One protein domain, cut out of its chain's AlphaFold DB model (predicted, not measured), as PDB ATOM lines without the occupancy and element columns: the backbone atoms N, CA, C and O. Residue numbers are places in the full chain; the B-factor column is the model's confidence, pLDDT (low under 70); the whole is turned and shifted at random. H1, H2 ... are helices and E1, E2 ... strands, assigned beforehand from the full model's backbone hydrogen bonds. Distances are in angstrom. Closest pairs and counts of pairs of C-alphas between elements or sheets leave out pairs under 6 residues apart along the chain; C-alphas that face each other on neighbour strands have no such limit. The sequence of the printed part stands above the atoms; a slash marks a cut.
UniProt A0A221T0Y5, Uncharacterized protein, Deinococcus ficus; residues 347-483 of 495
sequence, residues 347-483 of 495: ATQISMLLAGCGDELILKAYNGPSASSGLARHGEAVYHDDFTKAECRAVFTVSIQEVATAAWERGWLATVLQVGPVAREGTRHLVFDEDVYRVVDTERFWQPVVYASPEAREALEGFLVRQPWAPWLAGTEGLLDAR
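Overview. This is residues 347 to 483 of the 495 residues of an uncharacterized protein of Deinococcus ficus (UniProt A0A221T0Y5). A small twisted sheet of four strands, E1 to E4, makes one end of this elongated domain, with H6 packed over it along E3. From H6 a run of crossed helices leads away, first H4, then H1, H2 and H3, and the unnamed residues 368 to 388 reach the far tip; H7 is near H4 and H6. The printed part has 137 residues, with seven named helices and four named strands in the order H1 H2 H3 H4 H5 E1 E2 E3 E4 H6 H7, and its class is mixed, helices and strands. The sheet, in the order E1 E2 E3 E4, is mixed. The whole is compact, with a radius of gyration of the C-alphas of 16.1 A, and spans 52 by 30 by 27 A.

Arrangement. H1, residues 347 to 354, only just touches H2, residues 358 to 367, with 3 pairs of C-alphas within 8 A, the closest those of Met 352 and Gly 358 at 6.3 A. H3, residues 389 to 395, touches H2 about perpendicular, at 80 degrees, the closest C-alphas being Ile 362 and Val 395 at 6.3 A. H4, residues 400 to 409, touches H1 about perpendicular, at 87 degrees, closest at the C-alphas of Ile 350 and Val 403, 5.8 A. H5, residues 413 to 416, only grazes the sheet. E1, residues 417 to 419, is parallel to E2, residues 428 to 433, with N 418 and O 430 at 2.8 A. E2, E3, residues 436 to 441, and E4, residues 449 to 453, form a meander, each strand the antiparallel neighbour of the one before, in two hairpins; N 431 and O 438 are 2.8 A apart, N 439 and O 451 2.8 A. The sheet is only just strongly twisted, its C-alphas up to 4.2 A off the best plane. H6, residues 456 to 464, is on the sheet at a height of 8.1 A, over E3 and along the strands, at 3 degrees on the local plane; its closest C-alpha pair with E3 is Ala 459 and Tyr 437, 5.9 A. H6 touches H4 at a steep tilt of 48 degrees, opposite ways, closest at the C-alphas of Ala 404 and Glu 461, 5.8 A. H7, residues 476 to 483, is close but not clearly touching H4, with the C-alphas of Ile 400 and Thr 476 at 6.1 A. Every O i to N i+4 pair is within hydrogen-bond range in H1, H2, H3, H4 and H6; H7 has 2 of 4, and H5 is too short for such a pair.

Along the chain. H1 begins at C-alpha 347, (19.191, 13.847, 31.321). H2 is 14.4 A long, H4 14.2 A and H6 12.3 A; E3 is 16.0 A and E2 15.4 A. H7 ends at C-alpha 483, (3.282, -2.138, 15.459).

Size, cuts and confidence. The two C-alphas farthest apart, of Gly 379 and Glu 434, are 52.5 A apart. The printed part has no cut; the links H2 to H3 and H6 to H7 are long. The mean pLDDT of the printed part is 73.1, and 49 residues are under 70, among them 369 to 390, 441 to 450 and 477 to 483.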
ATOM      1  N   ALA A 347      18.490  15.006  30.769       90.38
ATOM      2  CA  ALA A 347      19.191  13.847  31.321       90.38
ATOM      3  C   ALA A 347      18.417  13.235  32.500       90.38
ATOM      4  O   ALA A 347      18.285  12.011  32.589       90.38
ATOM      5  N   THR A 348      17.857  14.093  33.351       88.25
ATOM      6  CA  THR A 348      16.975  13.747  34.466       88.25
ATOM      7  C   THR A 348      15.687  13.107  33.962       88.25
ATOM      8  O   THR A 348      15.305  12.055  34.471       88.25
ATOM      9  N   GLN A 349      15.064  13.674  32.919       91.88
ATOM     10  CA  GLN A 349      13.873  13.093  32.287       91.88
ATOM     11  C   GLN A 349      14.145  11.657  31.814       91.88
ATOM     12  O   GLN A 349      13.454  10.735  32.235       91.88
ATOM     13  N   ILE A 350      15.205  11.435  31.028       91.88
ATOM     14  CA  ILE A 350      15.575  10.094  30.541       91.88
ATOM     15  C   ILE A 350      15.828   9.128  31.703       91.88
ATOM     16  O   ILE A 350      15.348   7.999  31.686       91.88
ATOM     17  N   SER A 351      16.572   9.553  32.729       89.75
ATOM     18  CA  SER A 351      16.890   8.682  33.863       89.75
ATOM     19  C   SER A 351      15.647   8.257  34.645       89.75
ATOM     20  O   SER A 351      15.547   7.096  35.033       89.75
ATOM     21  N   MET A 352      14.712   9.178  34.880       87.38
ATOM     22  CA  MET A 352      13.487   8.881  35.624       87.38
ATOM     23  C   MET A 352      12.495   8.050  34.802       87.38
ATOM     24  O   MET A 352      11.850   7.168  35.361       87.38
ATOM     25  N   LEU A 353      12.422   8.253  33.483       90.06
ATOM     26  CA  LEU A 353      11.594   7.427  32.596       90.06
ATOM     27  C   LEU A 353      12.072   5.967  32.568       90.06
ATOM     28  O   LEU A 353      11.261   5.053  32.716       90.06
ATOM     29  N   LEU A 354      13.388   5.734  32.488       88.12
ATOM     30  CA  LEU A 354      13.969   4.383  32.572       88.12
ATOM     31  C   LEU A 354      13.846   3.749  33.968       88.12
ATOM     32  O   LEU A 354      13.943   2.531  34.098       88.12
ATOM     33  N   ALA A 355      13.617   4.552  35.009       85.06
ATOM     34  CA  ALA A 355      13.313   4.068  36.356       85.06
ATOM     35  C   ALA A 355      11.815   3.774  36.574       85.06
ATOM     36  O   ALA A 355      11.437   3.338  37.658       85.06
ATOM     37  N   GLY A 356      10.956   4.019  35.575       81.00
ATOM     38  CA  GLY A 356       9.504   3.871  35.708       81.00
ATOM     39  C   GLY A 356       8.827   5.009  36.480       81.00
ATOM     40  O   GLY A 356       7.662   4.897  36.836       81.00
ATOM     41  N   CYS A 357       9.523   6.122  36.720       82.31
ATOM     42  CA  CYS A 357       9.052   7.255  37.524       82.31
ATOM     43  C   CYS A 357       8.488   8.406  36.667       82.31
ATOM     44  O   CYS A 357       8.662   9.576  37.011       82.31
ATOM     45  N   GLY A 358       7.853   8.097  35.531       79.88
ATOM     46  CA  GLY A 358       7.300   9.106  34.615       79.88
ATOM     47  C   GLY A 358       6.230   9.987  35.266       79.88
ATOM     48  O   GLY A 358       6.288  11.207  35.156       79.88
ATOM     49  N   ASP A 359       5.334   9.386  36.041       75.69
ATOM     50  CA  ASP A 359       4.264  10.107  36.746       75.69
ATOM     51  C   ASP A 359       4.834  11.009  37.852       75.69
ATOM     52  O   ASP A 359       4.356  12.114  38.115       75.69
ATOM     53  N   GLU A 360       5.944  10.584  38.459       80.81
ATOM     54  CA  GLU A 360       6.654  11.355  39.474       80.81
ATOM     55  C   GLU A 360       7.344  12.598  38.884       80.81
ATOM     56  O   GLU A 360       7.457  13.617  39.564       80.81
ATOM     57  N   LEU A 361       7.779  12.549  37.616       82.31
ATOM     58  CA  LEU A 361       8.278  13.730  36.901       82.31
ATOM     59  C   LEU A 361       7.176  14.771  36.707       82.31
ATOM     60  O   LEU A 361       7.442  15.955  36.895       82.31
ATOM     61  N   ILE A 362       5.963  14.338  36.353       78.31
ATOM     62  CA  ILE A 362       4.808  15.225  36.149       78.31
ATOM     63  C   ILE A 362       4.455  15.911  37.472       78.31
ATOM     64  O   ILE A 362       4.408  17.141  37.542       78.31
ATOM     65  N   LEU A 363       4.343  15.134  38.554       73.94
ATOM     66  CA  LEU A 363       4.097  15.671  39.894       73.94
ATOM     67  C   LEU A 363       5.183  16.664  40.327       73.94
ATOM     68  O   LEU A 363       4.859  17.735  40.835       73.94
ATOM     69  N   LYS A 364       6.466  16.356  40.099       80.00
ATOM     70  CA  LYS A 364       7.577  17.265  40.431       80.00
ATOM     71  C   LYS A 364       7.573  18.533  39.589       80.00
ATOM     72  O   LYS A 364       7.971  19.586  40.081       80.00
ATOM     73  N   ALA A 365       7.148  18.457  38.333       78.81
ATOM     74  CA  ALA A 365       7.143  19.604  37.437       78.81
ATOM     75  C   ALA A 365       6.105  20.664  37.844       78.81
ATOM     76  O   ALA A 365       6.370  21.864  37.733       78.81
ATOM     77  N   TYR A 366       4.963  20.231  38.381       72.94
ATOM     78  CA  TYR A 366       3.884  21.119  38.821       72.94
ATOM     79  C   TYR A 366       3.924  21.461  40.315       72.94
ATOM     80  O   TYR A 366       3.627  22.595  40.677       72.94
ATOM     81  N   ASN A 367       4.367  20.540  41.175       68.38
ATOM     82  CA  ASN A 367       4.400  20.737  42.631       68.38
ATOM     83  C   ASN A 367       5.810  21.061  43.180       68.38
ATOM     84  O   ASN A 367       5.978  21.310  44.374       68.38
ATOM     85  N   GLY A 368       6.842  21.066  42.327       71.56
ATOM     86  CA  GLY A 368       8.240  21.323  42.692       71.56
ATOM     87  C   GLY A 368       9.076  20.052  42.948       71.56
ATOM     88  O   GLY A 368       8.541  18.963  43.146       71.56
ATOM     89  N   PRO A 369      10.420  20.163  42.977       66.69
ATOM     90  CA  PRO A 369      11.341  19.016  42.931       66.69
ATOM     91  C   PRO A 369      11.296  18.102  44.166       66.69
ATOM     92  O   PRO A 369      11.732  16.954  44.093       66.69
ATOM     93  N   SER A 370      10.770  18.599  45.289       63.97
ATOM     94  CA  SER A 370      10.612  17.841  46.536       63.97
ATOM     95  C   SER A 370       9.311  17.034  46.601       63.97
ATOM     96  O   SER A 370       9.103  16.311  47.574       63.97
ATOM     97  N   ALA A 371       8.427  17.161  45.606       60.91
ATOM     98  CA  ALA A 371       7.198  16.385  45.541       60.91
ATOM     99  C   ALA A 371       7.506  14.923  45.180       60.91
ATOM    100  O   ALA A 371       8.298  14.643  44.282       60.91
ATOM    101  N   SER A 372       6.873  13.977  45.866       58.53
ATOM    102  CA  SER A 372       6.892  12.558  45.501       58.53
ATOM    103  C   SER A 372       5.501  11.962  45.660       58.53
ATOM    104  O   SER A 372       4.665  12.502  46.392       58.53
ATOM    105  N   SER A 373       5.250  10.845  44.976       53.03
ATOM    106  CA  SER A 373       3.936  10.187  44.913       53.03
ATOM    107  C   SER A 373       3.379   9.761  46.282       53.03
ATOM    108  O   SER A 373       2.176   9.556  46.408       53.03
ATOM    109  N   GLY A 374       4.220   9.681  47.322       43.22
ATOM    110  CA  GLY A 374       3.819   9.363  48.700       43.22
ATOM    111  C   GLY A 374       3.800  10.544  49.681       43.22
ATOM    112  O   GLY A 374       3.508  10.339  50.856       43.22
ATOM    113  N   LEU A 375       4.152  11.760  49.247       41.69
ATOM    114  CA  LEU A 375       4.404  12.910  50.135       41.69
ATOM    115  C   LEU A 375       3.766  14.215  49.652       41.69
ATOM    116  O   LEU A 375       4.125  15.284  50.151       41.69
ATOM    117  N   ALA A 376       2.806  14.134  48.727       41.66
ATOM    118  CA  ALA A 376       1.868  15.213  48.438       41.66
ATOM    119  C   ALA A 376       1.167  15.621  49.751       41.66
ATOM    120  O   ALA A 376       0.183  15.017  50.177       41.66
ATOM    121  N   ARG A 377       1.759  16.587  50.465       39.16
ATOM    122  CA  ARG A 377       1.246  17.097  51.735       39.16
ATOM    123  C   ARG A 377      -0.137  17.687  51.477       39.16
ATOM    124  O   ARG A 377      -0.326  18.436  50.524       39.16
ATOM    125  N   HIS A 378      -1.079  17.303  52.332       37.16
ATOM    126  CA  HIS A 378      -2.485  17.684  52.292       37.16
ATOM    127  C   HIS A 378      -2.710  19.160  51.919       37.16
ATOM    128  O   HIS A 378      -2.247  20.049  52.627       37.16
ATOM    129  N   GLY A 379      -3.467  19.393  50.839       38.62
ATOM    130  CA  GLY A 379      -4.169  20.655  50.575       38.62
ATOM    131  C   GLY A 379      -3.737  21.470  49.348       38.62
ATOM    132  O   GLY A 379      -4.578  22.178  48.810       38.62
ATOM    133  N   GLU A 380      -2.487  21.366  48.878       39.38
ATOM    134  CA  GLU A 380      -1.969  22.201  47.764       39.38
ATOM    135  C   GLU A 380      -1.318  21.421  46.608       39.38
ATOM    136  O   GLU A 380      -0.990  22.011  45.580       39.38
ATOM    137  N   ALA A 381      -1.118  20.109  46.745       42.34
ATOM    138  CA  ALA A 381      -0.525  19.299  45.686       42.34
ATOM    139  C   ALA A 381      -1.588  18.875  44.663       42.34
ATOM    140  O   ALA A 381      -2.571  18.233  45.028       42.34
ATOM    141  N   VAL A 382      -1.365  19.210  43.391       48.53
ATOM    142  CA  VAL A 382      -2.179  18.733  42.264       48.53
ATOM    143  C   VAL A 382      -1.903  17.241  42.073       48.53
ATOM    144  O   VAL A 382      -0.730  16.840  42.014       48.53
ATOM    145  N   TYR A 383      -2.954  16.422  42.041       52.69
ATOM    146  CA  TYR A 383      -2.841  14.974  41.888       52.69
ATOM    147  C   TYR A 383      -2.614  14.605  40.421       52.69
ATOM    148  O   TYR A 383      -2.885  15.382  39.511       52.69
ATOM    149  N   HIS A 384      -2.092  13.401  40.179       49.47
ATOM    150  CA  HIS A 384      -1.804  12.929  38.822       49.47
ATOM    151  C   HIS A 384      -3.046  12.960  37.909       49.47
ATOM    152  O   HIS A 384      -2.929  13.272  36.728       49.47
ATOM    153  N   ASP A 385      -4.227  12.706  38.475       52.88
ATOM    154  CA  ASP A 385      -5.496  12.644  37.743       52.88
ATOM    155  C   ASP A 385      -6.068  14.032  37.387       52.88
ATOM    156  O   ASP A 385      -7.052  14.122  36.655       52.88
ATOM    157  N   ASP A 386      -5.437  15.112  37.860       51.38
ATOM    158  CA  ASP A 386      -5.870  16.491  37.617       51.38
ATOM    159  C   ASP A 386      -5.209  17.123  36.369       51.38
ATOM    160  O   ASP A 386      -5.571  18.235  35.982       51.38
ATOM    161  N   PHE A 387      -4.229  16.456  35.738       59.53
ATOM    162  CA  PHE A 387      -3.492  17.002  34.592       59.53
ATOM    163  C   PHE A 387      -4.094  16.585  33.247       59.53
ATOM    164  O   PHE A 387      -4.319  15.407  32.968       59.53
ATOM    165  N   THR A 388      -4.269  17.552  32.346       63.41
ATOM    166  CA  THR A 388      -4.639  17.270  30.952       63.41
ATOM    167  C   THR A 388      -3.486  16.607  30.187       63.41
ATOM    168  O   THR A 388      -2.310  16.827  30.483       63.41
ATOM    169  N   LYS A 389      -3.780  15.873  29.099       67.06
ATOM    170  CA  LYS A 389      -2.735  15.330  28.200       67.06
ATOM    171  C   LYS A 389      -1.760  16.402  27.704       67.06
ATOM    172  O   LYS A 389      -0.570  16.130  27.551       67.06
ATOM    173  N   ALA A 390      -2.261  17.605  27.422       69.12
ATOM    174  CA  ALA A 390      -1.441  18.727  26.973       69.12
ATOM    175  C   ALA A 390      -0.462  19.190  28.065       69.12
ATOM    176  O   ALA A 390       0.696  19.476  27.762       69.12
ATOM    177  N   GLU A 391      -0.901  19.206  29.323       70.56
ATOM    178  CA  GLU A 391      -0.072  19.521  30.490       70.56
ATOM    179  C   GLU A 391       0.964  18.426  30.761       70.56
ATOM    180  O   GLU A 391       2.152  18.728  30.880       70.56
ATOM    181  N   CYS A 392       0.571  17.150  30.718       76.94
ATOM    182  CA  CYS A 392       1.509  16.027  30.823       76.94
ATOM    183  C   CYS A 392       2.583  16.083  29.726       76.94
ATOM    184  O   CYS A 392       3.774  15.970  30.013       76.94
ATOM    185  N   ARG A 393       2.192  16.338  28.469       81.44
ATOM    186  CA  ARG A 393       3.125  16.499  27.338       81.44
ATOM    187  C   ARG A 393       4.060  17.695  27.515       81.44
ATOM    188  O   ARG A 393       5.221  17.609  27.130       81.44
ATOM    189  N   ALA A 394       3.590  18.791  28.111       82.50
ATOM    190  CA  ALA A 394       4.397  19.993  28.319       82.50
ATOM    191  C   ALA A 394       5.589  19.774  29.272       82.50
ATOM    192  O   ALA A 394       6.569  20.521  29.202       82.50
ATOM    193  N   VAL A 395       5.532  18.756  30.140       84.62
ATOM    194  CA  VAL A 395       6.634  18.372  31.043       84.62
ATOM    195  C   VAL A 395       7.806  17.756  30.271       84.62
ATOM    196  O   VAL A 395       8.977  17.979  30.608       84.62
ATOM    197  N   PHE A 396       7.508  16.985  29.224       88.81
ATOM    198  CA  PHE A 396       8.500  16.192  28.512       88.81
ATOM    199  C   PHE A 396       9.087  16.951  27.324       88.81
ATOM    200  O   PHE A 396       8.398  17.382  26.407       88.81
ATOM    201  N   THR A 397      10.411  17.076  27.326       89.88
ATOM    202  CA  THR A 397      11.185  17.676  26.225       89.88
ATOM    203  C   THR A 397      11.981  16.631  25.443       89.88
ATOM    204  O   THR A 397      12.755  16.971  24.548       89.88
ATOM    205  N   VAL A 398      11.820  15.358  25.808       90.75
ATOM    206  CA  VAL A 398      12.477  14.205  25.193       90.75
ATOM    207  C   VAL A 398      11.470  13.384  24.393       90.75
ATOM    208  O   VAL A 398      10.293  13.311  24.746       90.75
ATOM    209  N   SER A 399      11.928  12.773  23.305       90.62
ATOM    210  CA  SER A 399      11.111  11.854  22.500       90.62
ATOM    211  C   SER A 399      11.273  10.403  22.946       90.62
ATOM    212  O   SER A 399      12.266  10.036  23.579       90.62
ATOM    213  N   ILE A 400      10.328   9.544  22.562       88.44
ATOM    214  CA  ILE A 400      10.426   8.103  22.829       88.44
ATOM    215  C   ILE A 400      11.661   7.474  22.154       88.44
ATOM    216  O   ILE A 400      12.293   6.594  22.732       88.44
ATOM    217  N   GLN A 401      12.074   7.972  20.980       88.94
ATOM    218  CA  GLN A 401      13.283   7.524  20.278       88.94
ATOM    219  C   GLN A 401      14.565   7.898  21.034       88.94
ATOM    220  O   GLN A 401      15.520   7.118  21.067       88.94
ATOM    221  N   GLU A 402      14.597   9.076  21.662       91.44
ATOM    222  CA  GLU A 402      15.721   9.495  22.508       91.44
ATOM    223  C   GLU A 402      15.821   8.631  23.765       91.44
ATOM    224  O   GLU A 402      16.916   8.205  24.132       91.44
ATOM    225  N   VAL A 403      14.682   8.299  24.384       90.69
ATOM    226  CA  VAL A 403      14.640   7.379  25.529       90.69
ATOM    227  C   VAL A 403      15.097   5.979  25.122       90.69
ATOM    228  O   VAL A 403      15.918   5.391  25.820       90.69
ATOM    229  N   ALA A 404      14.645   5.461  23.977       89.50
ATOM    230  CA  ALA A 404      15.061   4.153  23.469       89.50
ATOM    231  C   ALA A 404      16.556   4.095  23.122       89.50
ATOM    232  O   ALA A 404      17.234   3.122  23.450       89.50
ATOM    233  N   THR A 405      17.089   5.155  22.511       92.19
ATOM    234  CA  THR A 405      18.523   5.262  22.213       92.19
ATOM    235  C   THR A 405      19.339   5.273  23.502       92.19
ATOM    236  O   THR A 405      20.271   4.485  23.639       92.19
ATOM    237  N   ALA A 406      18.934   6.073  24.492       92.00
ATOM    238  CA  ALA A 406      19.601   6.103  25.787       92.00
ATOM    239  C   ALA A 406      19.477   4.771  26.549       92.00
ATOM    240  O   ALA A 406      20.432   4.347  27.196       92.00
ATOM    241  N   ALA A 407      18.330   4.092  26.467       89.69
ATOM    242  CA  ALA A 407      18.133   2.766  27.047       89.69
ATOM    243  C   ALA A 407      19.104   1.745  26.440       89.69
ATOM    244  O   ALA A 407      19.731   0.972  27.167       89.69
ATOM    245  N   TRP A 408      19.256   1.771  25.114       90.25
ATOM    246  CA  TRP A 408      20.175   0.905  24.385       90.25
ATOM    247  C   TRP A 408      21.635   1.176  24.760       90.25
ATOM    248  O   TRP A 408      22.350   0.259  25.156       90.25
ATOM    249  N   GLU A 409      22.064   2.439  24.710       91.50
ATOM    250  CA  GLU A 409      23.435   2.853  25.042       91.50
ATOM    251  C   GLU A 409      23.819   2.532  26.492       91.50
ATOM    252  O   GLU A 409      24.970   2.203  26.773       91.50
ATOM    253  N   ARG A 410      22.854   2.590  27.418       90.94
ATOM    254  CA  ARG A 410      23.055   2.267  28.840       90.94
ATOM    255  C   ARG A 410      22.947   0.772  29.151       90.94
ATOM    256  O   ARG A 410      23.066   0.399  30.316       90.94
ATOM    257  N   GLY A 411      22.687  -0.080  28.158       85.81
ATOM    258  CA  GLY A 411      22.487  -1.517  28.371       85.81
ATOM    259  C   GLY A 411      21.239  -1.847  29.200       85.81
ATOM    260  O   GLY A 411      21.172  -2.908  29.816       85.81
ATOM    261  N   TRP A 412      20.242  -0.956  29.222       86.38
ATOM    262  CA  TRP A 412      19.038  -1.092  30.050       86.38
ATOM    263  C   TRP A 412      18.215  -2.333  29.694       86.38
ATOM    264  O   TRP A 412      17.582  -2.912  30.573       86.38
ATOM    265  N   LEU A 413      18.297  -2.809  28.446       81.31
ATOM    266  CA  LEU A 413      17.689  -4.070  28.014       81.31
ATOM    267  C   LEU A 413      17.997  -5.223  28.982       81.31
ATOM    268  O   LEU A 413      17.086  -5.939  29.372       81.31
ATOM    269  N   ALA A 414      19.244  -5.357  29.440       81.50
ATOM    270  CA  ALA A 414      19.644  -6.427  30.355       81.50
ATOM    271  C   ALA A 414      18.959  -6.350  31.734       81.50
ATOM    272  O   ALA A 414      18.927  -7.340  32.456       81.50
ATOM    273  N   THR A 415      18.425  -5.184  32.108       78.81
ATOM    274  CA  THR A 415      17.745  -4.967  33.396       78.81
ATOM    275  C   THR A 415      16.256  -5.296  33.354       78.81
ATOM    276  O   THR A 415      15.672  -5.600  34.391       78.81
ATOM    277  N   VAL A 416      15.646  -5.249  32.165       74.75
ATOM    278  CA  VAL A 416      14.206  -5.486  31.961       74.75
ATOM    279  C   VAL A 416      13.910  -6.788  31.219       74.75
ATOM    280  O   VAL A 416      12.779  -7.268  31.256       74.75
ATOM    281  N   LEU A 417      14.916  -7.360  30.550       80.12
ATOM    282  CA  LEU A 417      14.804  -8.615  29.825       80.12
ATOM    283  C   LEU A 417      14.713  -9.790  30.797       80.12
ATOM    284  O   LEU A 417      15.620 -10.037  31.591       80.12
ATOM    285  N   GLN A 418      13.636 -10.551  30.677       76.88
ATOM    286  CA  GLN A 418      13.474 -11.839  31.332       76.88
ATOM    287  C   GLN A 418      13.783 -12.965  30.347       76.88
ATOM    288  O   GLN A 418      13.448 -12.899  29.164       76.88
ATOM    289  N   VAL A 419      14.431 -14.012  30.849       68.62
ATOM    290  CA  VAL A 419      14.719 -15.231  30.091       68.62
ATOM    291  C   VAL A 419      13.933 -16.360  30.747       68.62
ATOM    292  O   VAL A 419      14.196 -16.700  31.901       68.62
ATOM    293  N   GLY A 420      12.955 -16.915  30.029       60.84
ATOM    294  CA  GLY A 420      12.063 -17.966  30.531       60.84
ATOM    295  C   GLY A 420      10.656 -17.486  30.933       60.84
ATOM    296  O   GLY A 420      10.285 -16.343  30.666       60.84
ATOM    297  N   PRO A 421       9.836 -18.371  31.535       58.72
ATOM    298  CA  PRO A 421       8.417 -18.117  31.772       58.72
ATOM    299  C   PRO A 421       8.174 -17.018  32.818       58.72
ATOM    300  O   PRO A 421       8.826 -16.964  33.861       58.72
ATOM    301  N   VAL A 422       7.181 -16.168  32.547       60.47
ATOM    302  CA  VAL A 422       6.783 -15.049  33.410       60.47
ATOM    303  C   VAL A 422       6.056 -15.561  34.657       60.47
ATOM    304  O   VAL A 422       5.012 -16.200  34.553       60.47
ATOM    305  N   ALA A 423       6.580 -15.243  35.844       52.44
ATOM    306  CA  ALA A 423       6.047 -15.716  37.129       52.44
ATOM    307  C   ALA A 423       5.152 -14.703  37.875       52.44
ATOM    308  O   ALA A 423       4.641 -15.021  38.947       52.44
ATOM    309  N   ARG A 424       4.983 -13.474  37.360       52.19
ATOM    310  CA  ARG A 424       4.261 -12.390  38.051       52.19
ATOM    311  C   ARG A 424       3.051 -11.893  37.258       52.19
ATOM    312  O   ARG A 424       3.185 -11.378  36.146       52.19
ATOM    313  N   GLU A 425       1.881 -12.023  37.873       52.97
ATOM    314  CA  GLU A 425       0.623 -11.425  37.419       52.97
ATOM    315  C   GLU A 425       0.670  -9.894  37.558       52.97
ATOM    316  O   GLU A 425       1.347  -9.362  38.443       52.97
ATOM    317  N   GLY A 426      -0.021  -9.183  36.664       51.97
ATOM    318  CA  GLY A 426      -0.190  -7.728  36.739       51.97
ATOM    319  C   GLY A 426       1.027  -6.886  36.343       51.97
ATOM    320  O   GLY A 426       1.193  -5.780  36.844       51.97
ATOM    321  N   THR A 427       1.931  -7.405  35.506       61.06
ATOM    322  CA  THR A 427       3.132  -6.666  35.070       61.06
ATOM    323  C   THR A 427       3.458  -6.939  33.600       61.06
ATOM    324  O   THR A 427       3.228  -8.036  33.096       61.06
ATOM    325  N   ARG A 428       3.997  -5.938  32.892       71.12
ATOM    326  CA  ARG A 428       4.475  -6.091  31.507       71.12
ATOM    327  C   ARG A 428       5.923  -6.559  31.499       71.12
ATOM    328  O   ARG A 428       6.760  -5.976  32.186       71.12
ATOM    329  N   HIS A 429       6.226  -7.557  30.676       76.06
ATOM    330  CA  HIS A 429       7.550  -8.176  30.603       76.06
ATOM    331  C   HIS A 429       8.079  -8.160  29.177       76.06
ATOM    332  O   HIS A 429       7.327  -8.363  28.222       76.06
ATOM    333  N   LEU A 430       9.384  -7.946  29.035       80.75
ATOM    334  CA  LEU A 430      10.108  -8.229  27.804       80.75
ATOM    335  C   LEU A 430      10.800  -9.579  27.982       80.75
ATOM    336  O   LEU A 430      11.649  -9.723  28.856       80.75
ATOM    337  N   VAL A 431      10.413 -10.561  27.180       81.75
ATOM    338  CA  VAL A 431      10.873 -11.948  27.278       81.75
ATOM    339  C   VAL A 431      11.665 -12.297  26.026       81.75
ATOM    340  O   VAL A 431      11.257 -11.929  24.927       81.75
ATOM    341  N   PHE A 432      12.781 -13.005  26.169       82.88
ATOM    342  CA  PHE A 432      13.449 -13.653  25.039       82.88
ATOM    343  C   PHE A 432      13.205 -15.158  25.106       82.88
ATOM    344  O   PHE A 432      13.620 -15.804  26.071       82.88
ATOM    345  N   ASP A 433      12.505 -15.686  24.104       79.94
ATOM    346  CA  ASP A 433      12.169 -17.105  23.980       79.94
ATOM    347  C   ASP A 433      12.096 -17.509  22.500       79.94
ATOM    348  O   ASP A 433      11.685 -16.709  21.658       79.94
ATOM    349  N   GLU A 434      12.501 -18.740  22.188       81.56
ATOM    350  CA  GLU A 434      12.515 -19.294  20.822       81.56
ATOM    351  C   GLU A 434      13.188 -18.368  19.783       81.56
ATOM    352  O   GLU A 434      12.663 -18.155  18.692       81.56
ATOM    353  N   ASP A 435      14.337 -17.780  20.138       83.19
ATOM    354  CA  ASP A 435      15.098 -16.826  19.308       83.19
ATOM    355  C   ASP A 435      14.332 -15.543  18.914       83.19
ATOM    356  O   ASP A 435      14.711 -14.833  17.981       83.19
ATOM    357  N   VAL A 436      13.267 -15.200  19.648       83.38
ATOM    358  CA  VAL A 436      12.434 -14.017  19.403       83.38
ATOM    359  C   VAL A 436      12.216 -13.234  20.698       83.38
ATOM    360  O   VAL A 436      11.970 -13.790  21.768       83.38
ATOM    361  N   TYR A 437      12.259 -11.904  20.611       81.94
ATOM    362  CA  TYR A 437      11.895 -11.028  21.720       81.94
ATOM    363  C   TYR A 437      10.388 -10.769  21.710       81.94
ATOM    364  O   TYR A 437       9.841 -10.295  20.714       81.94
ATOM    365  N   ARG A 438       9.710 -11.044  22.825       81.00
ATOM    366  CA  ARG A 438       8.260 -10.905  23.003       81.00
ATOM    367  C   ARG A 438       7.945  -9.922  24.125       81.00
ATOM    368  O   ARG A 438       8.503 -10.012  25.214       81.00
ATOM    369  N   VAL A 439       7.015  -9.004  23.883       76.00
ATOM    370  CA  VAL A 439       6.435  -8.140  24.918       76.00
ATOM    371  C   VAL A 439       5.126  -8.768  25.380       76.00
ATOM    372  O   VAL A 439       4.169  -8.852  24.604       76.00
ATOM    373  N   VAL A 440       5.097  -9.209  26.634       74.19
ATOM    374  CA  VAL A 440       3.984  -9.946  27.246       74.19
ATOM    375  C   VAL A 440       3.289  -9.057  28.273       74.19
ATOM    376  O   VAL A 440       3.953  -8.434  29.101       74.19
ATOM    377  N   ASP A 441       1.958  -9.011  28.227       68.88
ATOM    378  CA  ASP A 441       1.128  -8.322  29.220       68.88
ATOM    379  C   ASP A 441       0.337  -9.357  30.039       68.88
ATOM    380  O   ASP A 441      -0.435 -10.132  29.474       68.88
ATOM    381  N   THR A 442       0.562  -9.417  31.357       63.44
ATOM    382  CA  THR A 442      -0.087 -10.400  32.246       63.44
ATOM    383  C   THR A 442      -1.318  -9.862  32.981       63.44
ATOM    384  O   THR A 442      -1.864 -10.573  33.821       63.44
ATOM    385  N   GLU A 443      -1.784  -8.639  32.692       52.91
ATOM    386  CA  GLU A 443      -2.978  -8.053  33.337       52.91
ATOM    387  C   GLU A 443      -4.310  -8.622  32.825       52.91
ATOM    388  O   GLU A 443      -5.334  -8.525  33.502       52.91
ATOM    389  N   ARG A 444      -4.332  -9.236  31.638       49.28
ATOM    390  CA  ARG A 444      -5.519  -9.925  31.117       49.28
ATOM    391  C   ARG A 444      -5.355 -11.410  31.405       49.28
ATOM    392  O   ARG A 444      -4.311 -11.964  31.089       49.28
ATOM    393  N   PHE A 445      -6.379 -12.050  31.974       42.06
ATOM    394  CA  PHE A 445      -6.428 -13.453  32.441       42.06
ATOM    395  C   PHE A 445      -6.059 -14.556  31.411       42.06
ATOM    396  O   PHE A 445      -6.265 -15.739  31.662       42.06
ATOM    397  N   TRP A 446      -5.512 -14.181  30.258       50.81
ATOM    398  CA  TRP A 446      -5.020 -15.005  29.164       50.81
ATOM    399  C   TRP A 446      -3.832 -14.264  28.566       50.81
ATOM    400  O   TRP A 446      -4.051 -13.161  28.087       50.81
ATOM    401  N   GLN A 447      -2.614 -14.818  28.604       53.16
ATOM    402  CA  GLN A 447      -1.388 -14.152  28.130       53.16
ATOM    403  C   GLN A 447      -1.500 -13.738  26.648       53.16
ATOM    404  O   GLN A 447      -1.293 -14.585  25.774       53.16
ATOM    405  N   PRO A 448      -1.765 -12.464  26.301       60.59
ATOM    406  CA  PRO A 448      -1.675 -12.024  24.926       60.59
ATOM    407  C   PRO A 448      -0.227 -11.572  24.722       60.59
ATOM    408  O   PRO A 448       0.236 -10.607  25.335       60.59
ATOM    409  N   VAL A 449       0.521 -12.261  23.862       58.50
ATOM    410  CA  VAL A 449       1.744 -11.666  23.313       58.50
ATOM    411  C   VAL A 449       1.303 -10.432  22.535       58.50
ATOM    412  O   VAL A 449       0.555 -10.537  21.568       58.50
ATOM    413  N   VAL A 450       1.721  -9.249  22.981       67.38
ATOM    414  CA  VAL A 450       1.242  -7.988  22.402       67.38
ATOM    415  C   VAL A 450       2.175  -7.532  21.271       67.38
ATOM    416  O   VAL A 450       1.791  -6.741  20.415       67.38
ATOM    417  N   TYR A 451       3.438  -7.977  21.262       73.75
ATOM    418  CA  TYR A 451       4.408  -7.721  20.186       73.75
ATOM    419  C   TYR A 451       5.518  -8.765  20.194       73.75
ATOM    420  O   TYR A 451       5.936  -9.194  21.269       73.75
ATOM    421  N   ALA A 452       6.027  -9.106  19.014       78.25
ATOM    422  CA  ALA A 452       7.201  -9.946  18.847       78.25
ATOM    423  C   ALA A 452       8.111  -9.359  17.759       78.25
ATOM    424  O   ALA A 452       7.618  -8.922  16.722       78.25
ATOM    425  N   SER A 453       9.424  -9.350  17.988       80.94
ATOM    426  CA  SER A 453      10.419  -9.012  16.964       80.94
ATOM    427  C   SER A 453      11.680  -9.864  17.148       80.94
ATOM    428  O   SER A 453      12.076 -10.133  18.287       80.94
ATOM    429  N   PRO A 454      12.327 -10.303  16.054       81.75
ATOM    430  CA  PRO A 454      13.645 -10.928  16.125       81.75
ATOM    431  C   PRO A 454      14.745  -9.923  16.515       81.75
ATOM    432  O   PRO A 454      15.826 -10.321  16.945       81.75
ATOM    433  N   GLU A 455      14.491  -8.617  16.397       86.06
ATOM    434  CA  GLU A 455      15.463  -7.573  16.694       86.06
ATOM    435  C   GLU A 455      15.295  -7.018  18.115       86.06
ATOM    436  O   GLU A 455      14.283  -6.410  18.473       86.06
ATOM    437  N   ALA A 456      16.349  -7.154  18.925       82.69
ATOM    438  CA  ALA A 456      16.373  -6.705  20.319       82.69
ATOM    439  C   ALA A 456      16.026  -5.214  20.484       82.69
ATOM    440  O   ALA A 456      15.354  -4.821  21.439       82.69
ATOM    441  N   ARG A 457      16.490  -4.374  19.548       84.56
ATOM    442  CA  ARG A 457      16.258  -2.925  19.574       84.56
ATOM    443  C   ARG A 457      14.794  -2.587  19.310       84.56
ATOM    444  O   ARG A 457      14.215  -1.778  20.030       84.56
ATOM    445  N   GLU A 458      14.186  -3.232  18.324       83.19
ATOM    446  CA  GLU A 458      12.775  -3.025  18.013       83.19
ATOM    447  C   GLU A 458      11.866  -3.518  19.141       83.19
ATOM    448  O   GLU A 458      10.882  -2.860  19.480       83.19
ATOM    449  N   ALA A 459      12.207  -4.650  19.758       82.50
ATOM    450  CA  ALA A 459      11.477  -5.178  20.904       82.50
ATOM    451  C   ALA A 459      11.589  -4.283  22.140       82.50
ATOM    452  O   ALA A 459      10.593  -4.068  22.832       82.50
ATOM    453  N   LEU A 460      12.764  -3.693  22.373       84.44
ATOM    454  CA  LEU A 460      12.959  -2.696  23.419       84.44
ATOM    455  C   LEU A 460      12.094  -1.451  23.188       84.44
ATOM    456  O   LEU A 460      11.428  -0.977  24.104       84.44
ATOM    457  N   GLU A 461      12.059  -0.931  21.964       84.88
ATOM    458  CA  GLU A 461      11.188   0.194  21.620       84.88
ATOM    459  C   GLU A 461       9.703  -0.172  21.775       84.88
ATOM    460  O   GLU A 461       8.931   0.612  22.322       84.88
ATOM    461  N   GLY A 462       9.300  -1.374  21.347       80.44
ATOM    462  CA  GLY A 462       7.940  -1.889  21.533       80.44
ATOM    463  C   GLY A 462       7.549  -2.036  23.007       80.44
ATOM    464  O   GLY A 462       6.400  -1.787  23.373       80.44
ATOM    465  N   PHE A 463       8.507  -2.382  23.868       83.50
ATOM    466  CA  PHE A 463       8.325  -2.427  25.315       83.50
ATOM    467  C   PHE A 463       8.190  -1.025  25.930       83.50
ATOM    468  O   PHE A 463       7.311  -0.797  26.764       83.50
ATOM    469  N   LEU A 464       9.030  -0.074  25.506       85.06
ATOM    470  CA  LEU A 464       9.029   1.307  26.000       85.06
ATOM    471  C   LEU A 464       7.748   2.059  25.634       85.06
ATOM    472  O   LEU A 464       7.171   2.734  26.478       85.06
ATOM    473  N   VAL A 465       7.260   1.894  24.405       84.00
ATOM    474  CA  VAL A 465       6.025   2.522  23.900       84.00
ATOM    475  C   VAL A 465       4.773   2.093  24.685       84.00
ATOM    476  O   VAL A 465       3.746   2.767  24.640       84.00
ATOM    477  N   ARG A 466       4.854   0.990  25.434       78.19
ATOM    478  CA  ARG A 466       3.763   0.453  26.263       78.19
ATOM    479  C   ARG A 466       3.926   0.737  27.749       78.19
ATOM    480  O   ARG A 466       3.174   0.196  28.561       78.19
ATOM    481  N   GLN A 467       4.898   1.561  28.130       79.75
ATOM    482  CA  GLN A 467       4.987   2.053  29.498       79.75
ATOM    483  C   GLN A 467       3.876   3.081  29.768       79.75
ATOM    484  O   GLN A 467       3.493   3.799  28.843       79.75
ATOM    485  N   PRO A 468       3.374   3.196  31.013       74.12
ATOM    486  CA  PRO A 468       2.294   4.130  31.360       74.12
ATOM    487  C   PRO A 468       2.567   5.589  30.962       74.12
ATOM    488  O   PRO A 468       1.654   6.310  30.579       74.12
ATOM    489  N   TRP A 469       3.837   6.002  30.977       80.38
ATOM    490  CA  TRP A 469       4.274   7.359  30.642       80.38
ATOM    491  C   TRP A 469       4.510   7.602  29.142       80.38
ATOM    492  O   TRP A 469       4.678   8.744  28.716       80.38
ATOM    493  N   ALA A 470       4.561   6.553  28.317       81.50
ATOM    494  CA  ALA A 470       4.906   6.668  26.899       81.50
ATOM    495  C   ALA A 470       3.931   7.520  26.059       81.50
ATOM    496  O   ALA A 470       4.415   8.241  25.179       81.50
ATOM    497  N   PRO A 471       2.602   7.524  26.314       80.44
ATOM    498  CA  PRO A 471       1.650   8.381  25.595       80.44
ATOM    499  C   PRO A 471       1.934   9.890  25.712       80.44
ATOM    500  O   PRO A 471       1.414  10.690  24.924       80.44
ATOM    501  N   TRP A 472       2.762  10.288  26.682       82.19
ATOM    502  CA  TRP A 472       3.136  11.678  26.943       82.19
ATOM    503  C   TRP A 472       4.374  12.133  26.171       82.19
ATOM    504  O   TRP A 472       4.649  13.331  26.124       82.19
ATOM    505  N   LEU A 473       5.109  11.213  25.539       84.44
ATOM    506  CA  LEU A 473       6.294  11.546  24.755       84.44
ATOM    507  C   LEU A 473       5.963  11.782  23.282       84.44
ATOM    508  O   LEU A 473       5.118  11.116  22.680       84.44
ATOM    509  N   ALA A 474       6.701  12.703  22.666       84.62
ATOM    510  CA  ALA A 474       6.659  12.881  21.223       84.62
ATOM    511  C   ALA A 474       7.178  11.621  20.504       84.62
ATOM    512  O   ALA A 474       8.168  11.018  20.925       84.62
ATOM    513  N   GLY A 475       6.527  11.253  19.395       79.25
ATOM    514  CA  GLY A 475       6.936  10.135  18.536       79.25
ATOM    515  C   GLY A 475       6.352   8.766  18.906       79.25
ATOM    516  O   GLY A 475       6.648   7.798  18.207       79.25
ATOM    517  N   THR A 476       5.526   8.674  19.954       78.56
ATOM    518  CA  THR A 476       4.898   7.416  20.405       78.56
ATOM    519  C   THR A 476       3.768   6.949  19.480       78.56
ATOM    520  O   THR A 476       3.701   5.767  19.150       78.56
ATOM    521  N   GLU A 477       2.918   7.865  19.007       69.31
ATOM    522  CA  GLU A 477       1.747   7.560  18.158       69.31
ATOM    523  C   GLU A 477       2.150   6.838  16.857       69.31
ATOM    524  O   GLU A 477       1.622   5.774  16.541       69.31
ATOM    525  N   GLY A 478       3.191   7.324  16.169       64.94
ATOM    526  CA  GLY A 478       3.691   6.694  14.940       64.94
ATOM    527  C   GLY A 478       4.323   5.308  15.140       64.94
ATOM    528  O   GLY A 478       4.372   4.518  14.201       64.94
ATOM    529  N   LEU A 479       4.791   4.989  16.353       64.50
ATOM    530  CA  LEU A 479       5.337   3.668  16.685       64.50
ATOM    531  C   LEU A 479       4.246   2.668  17.087       64.50
ATOM    532  O   LEU A 479       4.410   1.474  16.839       64.50
ATOM    533  N   LEU A 480       3.146   3.132  17.690       60.72
ATOM    534  CA  LEU A 480       1.993   2.294  18.040       60.72
ATOM    535  C   LEU A 480       1.250   1.812  16.791       60.72
ATOM    536  O   LEU A 480       0.985   0.615  16.670       60.72
ATOM    537  N   ASP A 481       0.981   2.706  15.840       55.72
ATOM    538  CA  ASP A 481       0.237   2.383  14.614       55.72
ATOM    539  C   ASP A 481       1.011   1.434  13.688       55.72
ATOM    540  O   ASP A 481       0.439   0.513  13.106       55.72
ATOM    541  N   ALA A 482       2.337   1.585  13.606       53.25
ATOM    542  CA  ALA A 482       3.191   0.692  12.821       53.25
ATOM    543  C   ALA A 482       3.277  -0.735  13.398       53.25
ATOM    544  O   ALA A 482       3.625  -1.672  12.682       53.25
ATOM    545  N   ARG A 483       2.987  -0.909  14.696       55.41
ATOM    546  CA  ARG A 483       3.282  -2.138  15.459       55.41
ATOM    547  C   ARG A 483       2.046  -2.821  16.053       55.41
ATOM    548  O   ARG A 483       2.179  -3.845  16.716       55.41
TER     549      ARG A 483